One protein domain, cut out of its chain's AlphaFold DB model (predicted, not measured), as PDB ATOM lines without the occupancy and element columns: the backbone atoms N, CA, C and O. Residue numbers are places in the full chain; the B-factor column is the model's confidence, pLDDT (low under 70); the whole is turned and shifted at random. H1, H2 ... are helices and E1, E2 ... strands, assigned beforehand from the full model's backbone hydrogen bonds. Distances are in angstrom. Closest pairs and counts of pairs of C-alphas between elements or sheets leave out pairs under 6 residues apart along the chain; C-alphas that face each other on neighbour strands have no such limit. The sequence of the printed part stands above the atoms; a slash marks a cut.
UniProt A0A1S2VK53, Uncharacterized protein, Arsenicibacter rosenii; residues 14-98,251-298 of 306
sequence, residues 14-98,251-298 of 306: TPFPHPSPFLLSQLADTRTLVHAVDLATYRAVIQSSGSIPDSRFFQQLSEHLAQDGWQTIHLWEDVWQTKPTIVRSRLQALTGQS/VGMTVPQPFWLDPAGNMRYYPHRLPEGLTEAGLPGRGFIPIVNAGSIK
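Overview. This is residues 14 to 98 and 251 to 298 of the 306 residues of an uncharacterized protein of Arsenicibacter rosenii (UniProt A0A1S2VK53). A three-stranded sheet, E1 E2 E3, has H2 along one face, and a second small sheet, E6 E5 E7, lies beyond the ends of E2 and E3, with H1 and H3 at the junction. A two-stranded pair, E4 with E8, lies away from both sheets, and the loop of residues 270 to 288 adds length beyond the second sheet. The printed part has 133 residues, with four named helices and eight named strands in the order E1 E2 H1 H2 E3 H3 H4 E4 E5 E6 E7 E8, class mixed. The first sheet is mixed, the other two are antiparallel. The whole is compact, with a radius of gyration of the C-alphas of 15.8 A and spans of 48 by 33 by 30 A.

Arrangement. Residues 14 to 15 pair, antiparallel, with residues 25 to 26 of E1, residues 23 to 27. E1 forms a hairpin with E2, residues 32 to 37; N 25 and O 34 are 2.9 A apart. E2 is parallel to E3, residues 71 to 76, with N 35 and O 73 2.8 A apart. Between them come H1, residues 39 to 49, and H2, residues 57 to 67: a strand-helix-strand unit, two parallel strands joined through helices, with a right-handed crossover. H2 is on the sheet, over E3 at a height over the sheet of 8.5 A, making two layers, helix on one face of a sheet; its closest C-alphas to E3 are those of Ser 62 and Thr 72, 5.6 A. H3, residues 77 to 82, and H4, residues 84 to 94, only graze this sheet; they are close but not clearly touching, the C-alphas of Trp 80 and Val 87 being 6.6 A apart. E4, residues 251 to 253, is antiparallel to E8, residues 296 to 298, with N 298 and O 252 2.8 A apart. E5, residues 258 to 262, is the inner strand between E6, residues 267 to 269, and E7, residues 289 to 292; N 260 and O 269 are 2.8 A apart, as are N 259 and O 291. H1 and H3 only graze that sheet. In H1, H2, H3 and H4 every O i to N i+4 pair is within hydrogen-bond range.

Along the chain. E1 begins at C-alpha 23, (98.263, 116.089, 111.251). E2 is 15.6 A long, H1 15.3 A, H2 15.8 A, E3 16.0 A, H4 15.5 A and E5 13.2 A. E8 ends at C-alpha 298, (90.715, 93.293, 125.555).

Size, cuts and confidence. The C-alphas of Asp 29 and Gly 277, the two farthest apart, are 48.4 A apart. Residues 99 to 250 are not printed, and C-alphas 98 and 251 are 30.7 A apart across the cut. The link E6 to E7 is long, 19 residues. Confidence is under 70 at residues 48 to 53.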
ATOM      1  N   THR A  14     107.464 117.133 116.718       93.62
ATOM      2  CA  THR A  14     108.002 117.208 115.355       93.62
ATOM      3  C   THR A  14     106.975 116.656 114.367       93.62
ATOM      4  O   THR A  14     106.397 115.596 114.618       93.62
ATOM      5  N   PRO A  15     106.689 117.344 113.245       94.38
ATOM      6  CA  PRO A  15     105.798 116.807 112.221       94.38
ATOM      7  C   PRO A  15     106.289 115.447 111.716       94.38
ATOM      8  O   PRO A  15     107.471 115.289 111.411       94.38
ATOM      9  N   PHE A  16     105.379 114.481 111.602       95.38
ATOM     10  CA  PHE A  16     105.662 113.150 111.074       95.38
ATOM     11  C   PHE A  16     104.972 112.997 109.708       95.38
ATOM     12  O   PHE A  16     103.741 112.914 109.658       95.38
ATOM     13  N   PRO A  17     105.719 112.987 108.590       93.44
ATOM     14  CA  PRO A  17     105.129 112.868 107.262       93.44
ATOM     15  C   PRO A  17     104.469 111.496 107.068       93.44
ATOM     16  O   PRO A  17     105.146 110.473 107.038       93.44
ATOM     17  N   HIS A  18     103.146 111.471 106.918       92.94
ATOM     18  CA  HIS A  18     102.378 110.264 106.617       92.94
ATOM     19  C   HIS A  18     101.117 110.637 105.822       92.94
ATOM     20  O   HIS A  18     100.546 111.698 106.089       92.94
ATOM     21  N   PRO A  19     100.646 109.803 104.872       89.38
ATOM     22  CA  PRO A  19      99.375 110.028 104.188       89.38
ATOM     23  C   PRO A  19      98.205 109.874 105.172       89.38
ATOM     24  O   PRO A  19      97.706 108.780 105.421       89.38
ATOM     25  N   SER A  20      97.791 110.984 105.776       90.88
ATOM     26  CA  SER A  20      96.569 111.120 106.568       90.88
ATOM     27  C   SER A  20      95.951 112.487 106.266       90.88
ATOM     28  O   SER A  20      96.698 113.448 106.077       90.88
ATOM     29  N   PRO A  21      94.611 112.614 106.228       91.06
ATOM     30  CA  PRO A  21      93.968 113.924 106.174       91.06
ATOM     31  C   PRO A  21      94.256 114.777 107.421       91.06
ATOM     32  O   PRO A  21      94.113 115.993 107.359       91.06
ATOM     33  N   PHE A  22      94.674 114.167 108.533       92.69
ATOM     34  CA  PHE A  22      94.969 114.863 109.783       92.69
ATOM     35  C   PHE A  22      96.469 114.937 110.059       92.69
ATOM     36  O   PHE A  22      97.251 114.089 109.624       92.69
ATOM     37  N   LEU A  23      96.870 115.931 110.855       92.75
ATOM     38  CA  LEU A  23      98.263 116.089 111.251       92.75
ATOM     39  C   LEU A  23      98.711 114.941 112.160       92.75
ATOM     40  O   LEU A  23      98.069 114.625 113.162       92.75
ATOM     41  N   LEU A  24      99.867 114.374 111.828       95.62
ATOM     42  CA  LEU A  24     100.578 113.403 112.645       95.62
ATOM     43  C   LEU A  24     101.875 114.051 113.136       95.62
ATOM     44  O   LEU A  24     102.608 114.670 112.364       95.62
ATOM     45  N   SER A  25     102.138 113.985 114.436       96.00
ATOM     46  CA  SER A  25     103.339 114.569 115.042       96.00
ATOM     47  C   SER A  25     103.963 113.593 116.022       96.00
ATOM     48  O   SER A  25     103.261 113.000 116.838       96.00
ATOM     49  N   GLN A  26     105.279 113.433 115.964       96.62
ATOM     50  CA  GLN A  26     106.017 112.699 116.975       96.62
ATOM     51  C   GLN A  26     106.077 113.520 118.265       96.62
ATOM     52  O   GLN A  26     106.322 114.727 118.249       96.62
ATOM     53  N   LEU A  27     105.816 112.848 119.384       95.50
ATOM     54  CA  LEU A  27     105.847 113.432 120.715       95.50
ATOM     55  C   LEU A  27     107.254 113.306 121.308       95.50
ATOM     56  O   LEU A  27     107.673 112.207 121.678       95.50
ATOM     57  N   ALA A  28     107.952 114.430 121.458       92.06
ATOM     58  CA  ALA A  28     109.339 114.493 121.917       92.06
ATOM     59  C   ALA A  28     110.232 113.489 121.155       92.06
ATOM     60  O   ALA A  28     110.002 113.206 119.982       92.06
ATOM     61  N   ASP A  29     111.193 112.879 121.846       91.19
ATOM     62  CA  ASP A  29     112.028 111.801 121.305       91.19
ATOM     63  C   ASP A  29     111.408 110.404 121.524       91.19
ATOM     64  O   ASP A  29     112.095 109.381 121.501       91.19
ATOM     65  N   THR A  30     110.096 110.328 121.785       94.44
ATOM     66  CA  THR A  30     109.416 109.053 122.063       94.44
ATOM     67  C   THR A  30     108.995 108.335 120.779       94.44
ATOM     68  O   THR A  30     108.880 108.934 119.711       94.44
ATOM     69  N   ARG A  31     108.689 107.033 120.890       95.38
ATOM     70  CA  ARG A  31     108.025 106.235 119.839       95.38
ATOM     71  C   ARG A  31     106.499 106.383 119.882       95.38
ATOM     72  O   ARG A  31     105.766 105.405 119.733       95.38
ATOM     73  N   THR A  32     106.022 107.602 120.120       96.88
ATOM     74  CA  THR A  32     104.597 107.931 120.174       96.88
ATOM     75  C   THR A  32     104.278 109.039 119.181       96.88
ATOM     76  O   THR A  32     104.899 110.099 119.189       96.88
ATOM     77  N   LEU A  33     103.284 108.780 118.339       97.44
ATOM     78  CA  LEU A  33     102.714 109.716 117.387       97.44
ATOM     79  C   LEU A  33     101.371 110.208 117.923       97.44
ATOM     80  O   LEU A  33     100.544 109.414 118.370       97.44
ATOM     81  N   VAL A  34     101.139 111.512 117.859       97.56
ATOM     82  CA  VAL A  34      99.840 112.131 118.114       97.56
ATOM     83  C   VAL A  34      99.214 112.480 116.772       97.56
ATOM     84  O   VAL A  34      99.753 113.272 116.002       97.56
ATOM     85  N   HIS A  35      98.083 111.847 116.499       96.69
ATOM     86  CA  HIS A  35      97.211 112.080 115.362       96.69
ATOM     87  C   HIS A  35      96.122 113.065 115.791       96.69
ATOM     88  O   HIS A  35      95.207 112.685 116.524       96.69
ATOM     89  N   ALA A  36      96.261 114.329 115.400       95.50
ATOM     90  CA  ALA A  36      95.395 115.421 115.836       95.50
ATOM     91  C   ALA A  36      94.153 115.514 114.941       95.50
ATOM     92  O   ALA A  36      94.205 116.078 113.852       95.50
ATOM     93  N   VAL A  37      93.043 114.936 115.401       94.44
ATOM     94  CA  VAL A  37      91.795 114.813 114.640       94.44
ATOM     95  C   VAL A  37      90.923 116.044 114.870       94.44
ATOM     96  O   VAL A  37      90.259 116.158 115.902       94.44
ATOM     97  N   ASP A  38      90.936 116.967 113.912       92.25
ATOM     98  CA  ASP A  38      90.126 118.183 113.948       92.25
ATOM     99  C   ASP A  38      88.764 118.004 113.276       92.25
ATOM    100  O   ASP A  38      88.617 117.296 112.274       92.25
ATOM    101  N   LEU A  39      87.736 118.630 113.849       91.00
ATOM    102  CA  LEU A  39      86.350 118.419 113.444       91.00
ATOM    103  C   LEU A  39      86.040 119.046 112.085       91.00
ATOM    104  O   LEU A  39      85.164 118.542 111.380       91.00
ATOM    105  N   ALA A  40      86.734 120.120 111.704       90.31
ATOM    106  CA  ALA A  40      86.539 120.778 110.416       90.31
ATOM    107  C   ALA A  40      86.975 119.862 109.263       90.31
ATOM    108  O   ALA A  40      86.178 119.571 108.367       90.31
ATOM    109  N   THR A  41      88.195 119.329 109.335       90.50
ATOM    110  CA  THR A  41      88.725 118.348 108.384       90.50
ATOM    111  C   THR A  41      87.900 117.069 108.418       90.50
ATOM    112  O   THR A  41      87.508 116.565 107.368       90.50
ATOM    113  N   TYR A  42      87.557 116.561 109.606       90.25
ATOM    114  CA  TYR A  42      86.775 115.330 109.733       90.25
ATOM    115  C   TYR A  42      85.388 115.452 109.072       90.25
ATOM    116  O   TYR A  42      84.959 114.546 108.353       90.25
ATOM    117  N   ARG A  43      84.712 116.600 109.227       87.38
ATOM    118  CA  ARG A  43      83.449 116.904 108.529       87.38
ATOM    119  C   ARG A  43      83.623 116.943 107.014       87.38
ATOM    120  O   ARG A  43      82.808 116.347 106.314       87.38
ATOM    121  N   ALA A  44      84.668 117.609 106.521       87.38
ATOM    122  CA  ALA A  44      84.946 117.685 105.089       87.38
ATOM    123  C   ALA A  44      85.186 116.290 104.488       87.38
ATOM    124  O   ALA A  44      84.639 115.971 103.432       87.38
ATOM    125  N   VAL A  45      85.926 115.430 105.202       84.00
ATOM    126  CA  VAL A  45      86.166 114.039 104.797       84.00
ATOM    127  C   VAL A  45      84.846 113.270 104.700       84.00
ATOM    128  O   VAL A  45      84.549 112.772 103.618       84.00
ATOM    129  N   ILE A  46      84.010 113.250 105.751       79.44
ATOM    130  CA  ILE A  46      82.706 112.547 105.723       79.44
ATOM    131  C   ILE A  46      81.816 113.034 104.575       79.44
ATOM    132  O   ILE A  46      81.181 112.230 103.892       79.44
ATOM    133  N   GLN A  47      81.733 114.353 104.383       73.00
ATOM    134  CA  GLN A  47      80.881 114.948 103.352       73.00
ATOM    135  C   GLN A  47      81.326 114.539 101.944       73.00
ATOM    136  O   GLN A  47      80.477 114.310 101.086       73.00
ATOM    137  N   SER A  48      82.635 114.409 101.717       69.12
ATOM    138  CA  SER A  48      83.191 113.997 100.425       69.12
ATOM    139  C   SER A  48      83.005 112.504 100.118       69.12
ATOM    140  O   SER A  48      82.844 112.141  98.955       69.12
ATOM    141  N   SER A  49      82.985 111.638 101.138       62.34
ATOM    142  CA  SER A  49      82.876 110.181 100.976       62.34
ATOM    143  C   SER A  49      81.439 109.645 100.982       62.34
ATOM    144  O   SER A  49      81.236 108.463 100.706       62.34
ATOM    145  N   GLY A  50      80.433 110.462 101.326       51.94
ATOM    146  CA  GLY A  50      79.013 110.061 101.372       51.94
ATOM    147  C   GLY A  50      78.674 108.988 102.423       51.94
ATOM    148  O   GLY A  50      77.527 108.565 102.542       51.94
ATOM    149  N   SER A  51      79.668 108.561 103.202       50.22
ATOM    150  CA  SER A  51      79.596 107.624 104.323       50.22
ATOM    151  C   SER A  51      80.654 108.020 105.364       50.22
ATOM    152  O   SER A  51      81.587 108.766 105.040       50.22
ATOM    153  N   ILE A  52      80.489 107.565 106.618       55.12
ATOM    154  CA  ILE A  52      81.517 107.684 107.673       55.12
ATOM    155  C   ILE A  52      82.848 107.244 107.028       55.12
ATOM    156  O   ILE A  52      82.824 106.186 106.390       55.12
ATOM    157  N   PRO A  53      83.963 108.011 107.123       59.97
ATOM    158  CA  PRO A  53      85.269 107.546 106.647       59.97
ATOM    159  C   PRO A  53      85.437 106.115 107.123       59.97
ATOM    160  O   PRO A  53      85.013 105.878 108.258       59.97
ATOM    161  N   ASP A  54      85.941 105.208 106.259       72.00
ATOM    162  CA  ASP A  54      86.054 103.761 106.538       72.00
ATOM    163  C   ASP A  54      86.130 103.579 108.043       72.00
ATOM    164  O   ASP A  54      87.053 104.107 108.663       72.00
ATOM    165  N   SER A  55      85.107 102.973 108.656       79.06
ATOM    166  CA  SER A  55      84.965 103.008 110.116       79.06
ATOM    167  C   SER A  55      86.206 102.453 110.821       79.06
ATOM    168  O   SER A  55      86.420 102.720 112.000       79.06
ATOM    169  N   ARG A  56      87.057 101.732 110.080       89.06
ATOM    170  CA  ARG A  56      88.345 101.190 110.493       89.06
ATOM    171  C   ARG A  56      89.557 102.080 110.209       89.06
ATOM    172  O   ARG A  56      90.646 101.660 110.563       89.06
ATOM    173  N   PHE A  57      89.422 103.277 109.650       91.75
ATOM    174  CA  PHE A  57      90.523 104.171 109.271       91.75
ATOM    175  C   PHE A  57      91.521 104.385 110.418       91.75
ATOM    176  O   PHE A  57      92.704 104.088 110.275       91.75
ATOM    177  N   PHE A  58      91.046 104.824 111.589       94.75
ATOM    178  CA  PHE A  58      91.906 105.038 112.761       94.75
ATOM    179  C   PHE A  58      92.555 103.732 113.242       94.75
ATOM    180  O   PHE A  58      93.747 103.680 113.540       94.75
ATOM    181  N   GLN A  59      91.778 102.647 113.242       94.31
ATOM    182  CA  GLN A  59      92.262 101.310 113.568       94.31
ATOM    183  C   GLN A  59      93.399 100.861 112.625       94.31
ATOM    184  O   GLN A  59      94.437 100.414 113.110       94.31
ATOM    185  N   GLN A  60      93.205 100.975 111.310       94.19
ATOM    186  CA  GLN A  60      94.153 100.561 110.274       94.19
ATOM    187  C   GLN A  60      95.410 101.428 110.307       94.19
ATOM    188  O   GLN A  60      96.513 100.897 110.228       94.19
ATOM    189  N   LEU A  61      95.259 102.745 110.489       95.38
ATOM    190  CA  LEU A  61      96.383 103.666 110.641       95.38
ATOM    191  C   LEU A  61      97.258 103.271 111.838       95.38
ATOM    192  O   LEU A  61      98.473 103.146 111.704       95.38
ATOM    193  N   SER A  62      96.635 103.015 112.993       95.88
ATOM    194  CA  SER A  62      97.338 102.532 114.184       95.88
ATOM    195  C   SER A  62      98.035 101.188 113.956       95.88
ATOM    196  O   SER A  62      99.155 101.000 114.417       95.88
ATOM    197  N   GLU A  63      97.388 100.246 113.262       95.00
ATOM    198  CA  GLU A  63      97.958  98.927 112.950       95.00
ATOM    199  C   GLU A  63      99.146  99.013 111.993       95.00
ATOM    200  O   GLU A  63     100.146  98.336 112.214       95.00
ATOM    201  N   HIS A  64      99.054  99.858 110.968       95.94
ATOM    202  CA  HIS A  64     100.127 100.078 110.011       95.94
ATOM    203  C   HIS A  64     101.357 100.685 110.692       95.94
ATOM    204  O   HIS A  64     102.436 100.107 110.642       95.94
ATOM    205  N   LEU A  65     101.180 101.784 111.430       97.00
ATOM    206  CA  LEU A  65     102.275 102.459 112.136       97.00
ATOM    207  C   LEU A  65     102.905 101.580 113.233       97.00
ATOM    208  O   LEU A  65     104.108 101.665 113.492       97.00
ATOM    209  N   ALA A  66     102.119 100.696 113.855       95.88
ATOM    210  CA  ALA A  66     102.624  99.751 114.847       95.88
ATOM    211  C   ALA A  66     103.590  98.708 114.260       95.88
ATOM    212  O   ALA A  66     104.454  98.231 114.999       95.88
ATOM    213  N   GLN A  67     103.503  98.381 112.962       95.88
ATOM    214  CA  GLN A  67     104.457  97.478 112.293       95.88
ATOM    215  C   GLN A  67     105.882  98.051 112.309       95.88
ATOM    216  O   GLN A  67     106.844  97.300 112.451       95.88
ATOM    217  N   ASP A  68     106.002  99.380 112.294       95.56
ATOM    218  CA  ASP A  68     107.269 100.114 112.395       95.56
ATOM    219  C   ASP A  68     107.633 100.495 113.848       95.56
ATOM    220  O   ASP A  68     108.555 101.280 114.107       95.56
ATOM    221  N   GLY A  69     106.904  99.947 114.827       95.12
ATOM    222  CA  GLY A  69     107.139 100.150 116.256       95.12
ATOM    223  C   GLY A  69     106.595 101.466 116.820       95.12
ATOM    224  O   GLY A  69     106.964 101.840 117.939       95.12
ATOM    225  N   TRP A  70     105.733 102.176 116.088       96.94
ATOM    226  CA  TRP A  70     105.102 103.406 116.568       96.94
ATOM    227  C   TRP A  70     103.811 103.129 117.336       96.94
ATOM    228  O   TRP A  70     102.931 102.399 116.887       96.94
ATOM    229  N   GLN A  71     103.660 103.776 118.489       96.12
ATOM    230  CA  GLN A  71     102.365 103.907 119.148       96.12
ATOM    231  C   GLN A  71     101.647 105.136 118.589       96.12
ATOM    232  O   GLN A  71     102.244 106.206 118.527       96.12
ATOM    233  N   THR A  72     100.360 105.016 118.266       97.69
ATOM    234  CA  THR A  72      99.544 106.148 117.807       97.69
ATOM    235  C   THR A  72      98.515 106.535 118.869       97.69
ATOM    236  O   THR A  72      97.888 105.669 119.474       97.69
ATOM    237  N   ILE A  73      98.360 107.836 119.110       98.00
ATOM    238  CA  ILE A  73      97.293 108.436 119.916       98.00
ATOM    239  C   ILE A  73      96.412 109.243 118.974       98.00
ATOM    240  O   ILE A  73      96.883 110.198 118.363       98.00
ATOM    241  N   HIS A  74      95.138 108.890 118.869       97.50
ATOM    242  CA  HIS A  74      94.145 109.674 118.145       97.50
ATOM    243  C   HIS A  74      93.550 110.716 119.090       97.50
ATOM    244  O   HIS A  74      92.588 110.464 119.817       97.50
ATOM    245  N   LEU A  75      94.164 111.899 119.110       97.31
ATOM    246  CA  LEU A  75      93.695 113.014 119.917       97.31
ATOM    247  C   LEU A  75      92.632 113.779 119.141       97.31
ATOM    248  O   LEU A  75      92.938 114.515 118.208       97.31
ATOM    249  N   TRP A  76      91.385 113.619 119.560       96.00
ATOM    250  CA  TRP A  76      90.274 114.360 118.991       96.00
ATOM    251  C   TRP A  76      90.136 115.755 119.593       96.00
ATOM    252  O   TRP A  76      90.299 115.943 120.803       96.00
ATOM    253  N   GLU A  77      89.776 116.715 118.746       94.56
ATOM    254  CA  GLU A  77      89.568 118.110 119.124       94.56
ATOM    255  C   GLU A  77      88.539 118.277 120.254       94.56
ATOM    256  O   GLU A  77      88.800 119.017 121.198       94.56
ATOM    257  N   ASP A  78      87.417 117.549 120.237       94.94
ATOM    258  CA  ASP A  78      86.391 117.629 121.289       94.94
ATOM    259  C   ASP A  78      86.935 117.192 122.662       94.94
ATOM    260  O   ASP A  78      86.645 117.804 123.695       94.94
ATOM    261  N   VAL A  79      87.798 116.171 122.686       95.56
ATOM    262  CA  VAL A  79      88.466 115.707 123.910       95.56
ATOM    263  C   VAL A  79      89.473 116.745 124.405       95.56
ATOM    264  O   VAL A  79      89.565 116.986 125.610       95.56
ATOM    265  N   TRP A  80      90.212 117.384 123.493       94.50
ATOM    266  CA  TRP A  80      91.118 118.476 123.844       94.50
ATOM    267  C   TRP A  80      90.369 119.685 124.407       94.50
ATOM    268  O   TRP A  80      90.749 120.188 125.461       94.50
ATOM    269  N   GLN A  81      89.296 120.127 123.749       92.94
ATOM    270  CA  GLN A  81      88.519 121.293 124.163       92.94
ATOM    271  C   GLN A  81      87.833 121.078 125.520       92.94
ATOM    272  O   GLN A  81      87.765 122.000 126.331       92.94
ATOM    273  N   THR A  82      87.362 119.860 125.805       93.50
ATOM    274  CA  THR A  82      86.662 119.554 127.065       93.50
ATOM    275  C   THR A  82      87.595 119.229 128.225       93.50
ATOM    276  O   THR A  82      87.264 119.515 129.377       93.50
ATOM    277  N   LYS A  83      88.747 118.594 127.967       94.94
ATOM    278  CA  LYS A  83      89.635 118.060 129.017       94.94
ATOM    279  C   LYS A  83      91.121 118.366 128.776       94.94
ATOM    280  O   LYS A  83      91.952 117.466 128.952       94.94
ATOM    281  N   PRO A  84      91.510 119.619 128.462       94.50
ATOM    282  CA  PRO A  84      92.879 119.938 128.052       94.50
ATOM    283  C   PRO A  84      93.904 119.614 129.146       94.50
ATOM    284  O   PRO A  84      94.955 119.046 128.861       94.50
ATOM    285  N   THR A  85      93.588 119.880 130.417       95.19
ATOM    286  CA  THR A  85      94.478 119.584 131.555       95.19
ATOM    287  C   THR A  85      94.765 118.086 131.693       95.19
ATOM    288  O   THR A  85      95.905 117.689 131.934       95.19
ATOM    289  N   ILE A  86      93.751 117.238 131.492       97.00
ATOM    290  CA  ILE A  86      93.900 115.778 131.567       97.00
ATOM    291  C   ILE A  86      94.712 115.266 130.379       97.00
ATOM    292  O   ILE A  86      95.608 114.442 130.559       97.00
ATOM    293  N   VAL A  87      94.446 115.783 129.176       96.69
ATOM    294  CA  VAL A  87      95.233 115.465 127.978       96.69
ATOM    295  C   VAL A  87      96.704 115.840 128.183       96.69
ATOM    296  O   VAL A  87      97.567 114.978 128.022       96.69
ATOM    297  N   ARG A  88      96.994 117.068 128.635       95.12
ATOM    298  CA  ARG A  88      98.364 117.531 128.934       95.12
ATOM    299  C   ARG A  88      99.064 116.615 129.927       95.12
ATOM    300  O   ARG A  88     100.163 116.146 129.649       95.12
ATOM    301  N   SER A  89      98.404 116.285 131.037       95.88
ATOM    302  CA  SER A  89      98.960 115.367 132.034       95.88
ATOM    303  C   SER A  89      99.304 113.995 131.452       95.88
ATOM    304  O   SER A  89     100.299 113.398 131.865       95.88
ATOM    305  N   ARG A  90      98.488 113.457 130.537       95.75
ATOM    306  CA  ARG A  90      98.752 112.156 129.906       95.75
ATOM    307  C   ARG A  90      99.928 112.230 128.937       95.75
ATOM    308  O   ARG A  90     100.778 111.346 128.971       95.75
ATOM    309  N   LEU A  91      99.998 113.279 128.118       95.50
ATOM    310  CA  LEU A  91     101.102 113.487 127.178       95.50
ATOM    311  C   LEU A  91     102.433 113.719 127.912       95.50
ATOM    312  O   LEU A  91     103.434 113.104 127.559       95.50
ATOM    313  N   GLN A  92     102.438 114.505 128.992       94.25
ATOM    314  CA  GLN A  92     103.625 114.694 129.838       94.25
ATOM    315  C   GLN A  92     104.079 113.397 130.515       94.25
ATOM    316  O   GLN A  92     105.273 113.126 130.604       94.25
ATOM    317  N   ALA A  93     103.149 112.544 130.953       94.50
ATOM    318  CA  ALA A  93     103.515 111.239 131.501       94.50
ATOM    319  C   ALA A  93     104.230 110.350 130.463       94.50
ATOM    320  O   ALA A  93     105.143 109.607 130.827       94.50
ATOM    321  N   LEU A  94     103.859 110.441 129.180       93.81
ATOM    322  CA  LEU A  94     104.501 109.693 128.090       93.81
ATOM    323  C   LEU A  94     105.918 110.191 127.782       93.81
ATOM    324  O   LEU A  94     106.780 109.382 127.452       93.81
ATOM    325  N   THR A  95     106.179 111.489 127.946       92.69
ATOM    326  CA  THR A  95     107.523 112.076 127.798       92.69
ATOM    327  C   THR A  95     108.371 111.976 129.070       92.69
ATOM    328  O   THR A  95     109.513 112.432 129.086       92.69
ATOM    329  N   GLY A  96     107.841 111.377 130.144       91.50
ATOM    330  CA  GLY A  96     108.530 111.242 131.429       91.50
ATOM    331  C   GLY A  96     108.541 112.512 132.286       91.50
ATOM    332  O   GLY A  96     109.243 112.544 133.292       91.50
ATOM    333  N   GLN A  97     107.755 113.527 131.924       91.12
ATOM    334  CA  GLN A  97     107.661 114.835 132.584       91.12
ATOM    335  C   GLN A  97     106.545 114.888 133.647       91.12
ATOM    336  O   GLN A  97     105.905 115.917 133.842       91.12
ATOM    337  N   SER A  98     106.265 113.769 134.317       94.19
ATOM    338  CA  SER A  98     105.303 113.690 135.422       94.19
ATOM    339  C   SER A  98     106.014 113.463 136.758       94.19
ATOM    340  O   SER A  98     107.082 112.851 136.811       94.19
ATOM    341  N   VAL A 251      93.553  89.165 124.523       96.25
ATOM    342  CA  VAL A 251      92.594  88.101 124.155       96.25
ATOM    343  C   VAL A 251      91.621  88.492 123.045       96.25
ATOM    344  O   VAL A 251      90.815  87.677 122.607       96.25
ATOM    345  N   GLY A 252      91.631  89.753 122.612       95.12
ATOM    346  CA  GLY A 252      90.760  90.193 121.532       95.12
ATOM    347  C   GLY A 252      90.746  91.695 121.323       95.12
ATOM    348  O   GLY A 252      91.418  92.459 122.018       95.12
ATOM    349  N   MET A 253      89.946  92.114 120.352       94.44
ATOM    350  CA  MET A 253      89.733  93.511 120.003       94.44
ATOM    351  C   MET A 253      88.250  93.750 119.764       94.44
ATOM    352  O   MET A 253      87.551  92.875 119.253       94.44
ATOM    353  N   THR A 254      87.773  94.936 120.113       94.00
ATOM    354  CA  THR A 254      86.461  95.396 119.667       94.00
ATOM    355  C   THR A 254      86.597  96.076 118.314       94.00
ATOM    356  O   THR A 254      87.637  96.658 117.999       94.00
ATOM    357  N   VAL A 255      85.520  96.057 117.534       92.94
ATOM    358  CA  VAL A 255      85.400  96.935 116.368       92.94
ATOM    359  C   VAL A 255      85.405  98.413 116.801       92.94
ATOM    360  O   VAL A 255      85.102  98.700 117.972       92.94
ATOM    361  N   PRO A 256      85.737  99.340 115.883       94.06
ATOM    362  CA  PRO A 256      85.483 100.770 116.035       94.06
ATOM    363  C   PRO A 256      84.075 101.046 116.557       94.06
ATOM    364  O   PRO A 256      83.095 100.477 116.069       94.06
ATOM    365  N   GLN A 257      83.975 101.890 117.579       93.00
ATOM    366  CA  GLN A 257      82.710 102.221 118.219       93.00
ATOM    367  C   GLN A 257      82.173 103.542 117.666       93.00
ATOM    368  O   GLN A 257      82.900 104.540 117.695       93.00
ATOM    369  N   PRO A 258      80.917 103.572 117.186       93.00
ATOM    370  CA  PRO A 258      80.282 104.798 116.730       93.00
ATOM    371  C   PRO A 258      79.802 105.660 117.899       93.00
ATOM    372  O   PRO A 258      79.308 105.154 118.912       93.00
ATOM    373  N   PHE A 259      79.892 106.972 117.708       94.12
ATOM    374  CA  PHE A 259      79.345 107.994 118.587       94.12
ATOM    375  C   PHE A 259      78.687 109.101 117.767       94.12
ATOM    376  O   PHE A 259      79.084 109.391 116.640       94.12
ATOM    377  N   TRP A 260      77.734 109.777 118.389       94.31
ATOM    378  CA  TRP A 260      77.220 111.057 117.936       94.31
ATOM    379  C   TRP A 260      77.847 112.165 118.771       94.31
ATOM    380  O   TRP A 260      77.678 112.193 119.989       94.31
ATOM    381  N   LEU A 261      78.590 113.057 118.124       94.81
ATOM    382  CA  LEU A 261      79.192 114.225 118.751       94.81
ATOM    383  C   LEU A 261      78.263 115.428 118.599       94.81
ATOM    384  O   LEU A 261      77.958 115.841 117.479       94.81
ATOM    385  N   ASP A 262      77.850 115.994 119.728       93.56
ATOM    386  CA  ASP A 262      77.242 117.320 119.784       93.56
ATOM    387  C   ASP A 262      78.347 118.386 119.682       93.56
ATOM    388  O   ASP A 262      79.142 118.513 120.619       93.56
ATOM    389  N   PRO A 263      78.422 119.162 118.584       83.56
ATOM    390  CA  PRO A 263      79.444 120.191 118.425       83.56
ATOM    391  C   PRO A 263      79.241 121.402 119.347       83.56
ATOM    392  O   PRO A 263      80.177 122.175 119.515       83.56
ATOM    393  N   ALA A 264      78.050 121.604 119.926       86.75
ATOM    394  CA  ALA A 264      77.809 122.722 120.837       86.75
ATOM    395  C   ALA A 264      78.390 122.442 122.231       86.75
ATOM    396  O   ALA A 264      79.017 123.312 122.833       86.75
ATOM    397  N   GLY A 265      78.194 121.219 122.734       86.25
ATOM    398  CA  GLY A 265      78.692 120.784 124.040       86.25
ATOM    399  C   GLY A 265      80.016 120.014 124.015       86.25
ATOM    400  O   GLY A 265      80.521 119.675 125.085       86.25
ATOM    401  N   ASN A 266      80.554 119.690 122.832       90.06
ATOM    402  CA  ASN A 266      81.662 118.739 122.650       90.06
ATOM    403  C   ASN A 266      81.423 117.404 123.378       90.06
ATOM    404  O   ASN A 266      82.324 116.815 123.978       90.06
ATOM    405  N   MET A 267      80.171 116.946 123.364       92.25
ATOM    406  CA  MET A 267      79.740 115.763 124.100       92.25
ATOM    407  C   MET A 267      79.496 114.600 123.148       92.25
ATOM    408  O   MET A 267      78.776 114.729 122.158       92.25
ATOM    409  N   ARG A 268      80.064 113.439 123.478       94.56
ATOM    410  CA  ARG A 268      79.849 112.195 122.734       94.56
ATOM    411  C   ARG A 268      78.704 111.394 123.340       94.56
ATOM    412  O   ARG A 268      78.708 111.108 124.538       94.56
ATOM    413  N   TYR A 269      77.797 110.932 122.490       93.69
ATOM    414  CA  TYR A 269      76.705 110.036 122.848       93.69
ATOM    415  C   TYR A 269      76.837 108.708 122.114       93.69
ATOM    416  O   TYR A 269      77.116 108.667 120.918       93.69
ATOM    417  N   TYR A 270      76.607 107.606 122.823       92.25
ATOM    418  CA  TYR A 270      76.469 106.309 122.166       92.25
ATOM    419  C   TYR A 270      75.126 106.260 121.421       92.25
ATOM    420  O   TYR A 270      74.135 106.739 121.975       92.25
ATOM    421  N   PRO A 271      75.041 105.596 120.254       92.12
ATOM    422  CA  PRO A 271      73.779 105.410 119.526       92.12
ATOM    423  C   PRO A 271      72.629 104.858 120.380       92.12
ATOM    424  O   PRO A 271      71.492 105.299 120.283       92.12
ATOM    425  N   HIS A 272      72.938 103.942 121.302       90.31
ATOM    426  CA  HIS A 272      71.962 103.316 122.200       90.31
ATOM    427  C   HIS A 272      71.754 104.075 123.529       90.31
ATOM    428  O   HIS A 272      71.091 103.563 124.429       90.31
ATOM    429  N   ARG A 273      72.369 105.255 123.704       90.62
ATOM    430  CA  ARG A 273      72.256 106.108 124.907       90.62
ATOM    431  C   ARG A 273      72.144 107.582 124.527       90.62
ATOM    432  O   ARG A 273      72.875 108.425 125.051       90.62
ATOM    433  N   LEU A 274      71.259 107.874 123.582       92.44
ATOM    434  CA  LEU A 274      70.929 109.248 123.235       92.44
ATOM    435  C   LEU A 274      70.114 109.910 124.361       92.44
ATOM    436  O   LEU A 274      69.375 109.216 125.064       92.44
ATOM    437  N   PRO A 275      70.234 111.238 124.535       89.50
ATOM    438  CA  PRO A 275      69.324 112.014 125.368       89.50
ATOM    439  C   PRO A 275      67.858 111.799 124.979       89.50
ATOM    440  O   PRO A 275      67.539 111.533 123.817       89.50
ATOM    441  N   GLU A 276      66.964 111.953 125.954       90.62
ATOM    442  CA  GLU A 276      65.524 111.823 125.739       90.62
ATOM    443  C   GLU A 276      65.037 112.761 124.619       90.62
ATOM    444  O   GLU A 276      65.444 113.920 124.526       90.62
ATOM    445  N   GLY A 277      64.185 112.237 123.733       87.50
ATOM    446  CA  GLY A 277      63.643 112.985 122.594       87.50
ATOM    447  C   GLY A 277      64.568 113.094 121.374       87.50
ATOM    448  O   GLY A 277      64.176 113.712 120.381       87.50
ATOM    449  N   LEU A 278      65.764 112.494 121.402       90.31
ATOM    450  CA  LEU A 278      66.653 112.397 120.240       90.31
ATOM    451  C   LEU A 278      66.609 110.999 119.608       90.31
ATOM    452  O   LEU A 278      66.601 109.982 120.296       90.31
ATOM    453  N   THR A 279      66.621 110.954 118.275       91.81
ATOM    454  CA  THR A 279      66.738 109.727 117.472       91.81
ATOM    455  C   THR A 279      67.861 109.894 116.463       91.81
ATOM    456  O   THR A 279      68.064 110.999 115.961       91.81
ATOM    457  N   GLU A 280      68.565 108.813 116.119       91.88
ATOM    458  CA  GLU A 280      69.704 108.878 115.188       91.88
ATOM    459  C   GLU A 280      69.348 109.544 113.853       91.88
ATOM    460  O   GLU A 280      70.110 110.365 113.354       91.88
ATOM    461  N   ALA A 281      68.150 109.281 113.321       90.31
ATOM    462  CA  ALA A 281      67.673 109.894 112.080       90.31
ATOM    463  C   ALA A 281      67.534 111.428 112.167       90.31
ATOM    464  O   ALA A 281      67.715 112.123 111.170       90.31
ATOM    465  N   GLY A 282      67.218 111.966 113.349       90.69
ATOM    466  CA  GLY A 282      67.053 113.403 113.569       90.69
ATOM    467  C   GLY A 282      68.348 114.146 113.910       90.69
ATOM    468  O   GLY A 282      68.373 115.374 113.848       90.69
ATOM    469  N   LEU A 283      69.418 113.433 114.274       91.88
ATOM    470  CA  LEU A 283      70.678 114.026 114.734       91.88
ATOM    471  C   LEU A 283      71.414 114.838 113.652       91.88
ATOM    472  O   LEU A 283      71.816 115.965 113.963       91.88
ATOM    473  N   PRO A 284      71.534 114.378 112.386       90.00
ATOM    474  CA  PRO A 284      72.172 115.169 111.331       90.00
ATOM    475  C   PRO A 284      71.504 116.531 111.112       90.00
ATOM    476  O   PRO A 284      72.188 117.546 111.014       90.00
ATOM    477  N   GLY A 285      70.165 116.577 111.122       88.81
ATOM    478  CA  GLY A 285      69.399 117.822 110.981       88.81
ATOM    479  C   GLY A 285      69.589 118.802 112.145       88.81
ATOM    480  O   GLY A 285      69.298 119.986 112.006       88.81
ATOM    481  N   ARG A 286      70.109 118.324 113.282       90.06
ATOM    482  CA  ARG A 286      70.477 119.131 114.455       90.06
ATOM    483  C   ARG A 286      71.974 119.452 114.516       90.06
ATOM    484  O   ARG A 286      72.426 120.027 115.498       90.06
ATOM    485  N   GLY A 287      72.745 119.082 113.492       89.94
ATOM    486  CA  GLY A 287      74.174 119.389 113.386       89.94
ATOM    487  C   GLY A 287      75.110 118.440 114.143       89.94
ATOM    488  O   GLY A 287      76.311 118.711 114.205       89.94
ATOM    489  N   PHE A 288      74.600 117.336 114.694       92.69
ATOM    490  CA  PHE A 288      75.441 116.310 115.316       92.69
ATOM    491  C   PHE A 288      76.320 115.626 114.267       92.69
ATOM    492  O   PHE A 288      75.905 115.403 113.127       92.69
ATOM    493  N   ILE A 289      77.533 115.259 114.671       91.69
ATOM    494  CA  ILE A 289      78.535 114.657 113.793       91.69
ATOM    495  C   ILE A 289      78.677 113.171 114.150       91.69
ATOM    496  O   ILE A 289      78.959 112.869 115.312       91.69
ATOM    497  N   PRO A 290      78.529 112.235 113.198       92.38
ATOM    498  CA  PRO A 290      78.857 110.838 113.447       92.38
ATOM    499  C   PRO A 290      80.381 110.666 113.487       92.38
ATOM    500  O   PRO A 290      81.071 110.913 112.497       92.38
ATOM    501  N   ILE A 291      80.921 110.231 114.623       92.88
ATOM    502  CA  ILE A 291      82.352 109.957 114.811       92.88
ATOM    503  C   ILE A 291      82.572 108.489 115.201       92.88
ATOM    504  O   ILE A 291      81.662 107.830 115.702       92.88
ATOM    505  N   VAL A 292      83.782 107.970 114.999       92.75
ATOM    506  CA  VAL A 292      84.171 106.601 115.387       92.75
ATOM    507  C   VAL A 292      85.519 106.619 116.101       92.75
ATOM    508  O   VAL A 292      86.396 107.370 115.700       92.75
ATOM    509  N   ASN A 293      85.709 105.806 117.143       94.19
ATOM    510  CA  ASN A 293      87.041 105.603 117.740       94.19
ATOM    511  C   ASN A 293      87.803 104.451 117.055       94.19
ATOM    512  O   ASN A 293      87.253 103.743 116.217       94.19
ATOM    513  N   ALA A 294      89.048 104.192 117.456       95.50
ATOM    514  CA  ALA A 294      89.841 103.062 116.952       95.50
ATOM    515  C   ALA A 294      89.486 101.686 117.574       95.50
ATOM    516  O   ALA A 294      90.181 100.689 117.337       95.50
ATOM    517  N   GLY A 295      88.412 101.601 118.366       95.62
ATOM    518  CA  GLY A 295      88.038 100.425 119.151       95.62
ATOM    519  C   GLY A 295      88.893 100.250 120.411       95.62
ATOM    520  O   GLY A 295      89.589 101.160 120.855       95.62
ATOM    521  N   SER A 296      88.855  99.054 120.995       96.88
ATOM    522  CA  SER A 296      89.574  98.725 122.228       96.88
ATOM    523  C   SER A 296      90.247  97.362 122.137       96.88
ATOM    524  O   SER A 296      89.751  96.457 121.466       96.88
ATOM    525  N   ILE A 297      91.349  97.177 122.859       97.25
ATOM    526  CA  ILE A 297      92.002  95.875 123.031       97.25
ATOM    527  C   ILE A 297      91.563  95.283 124.367       97.25
ATOM    528  O   ILE A 297      91.631  95.955 125.395       97.25
ATOM    529  N   LYS A 298      91.115  94.027 124.357       97.69
ATOM    530  CA  LYS A 298      90.715  93.293 125.555       97.69
ATOM    531  C   LYS A 298      91.903  92.536 126.138       97.69
ATOM    532  O   LYS A 298      92.561  91.769 125.435       97.69
TER     533      LYS A 298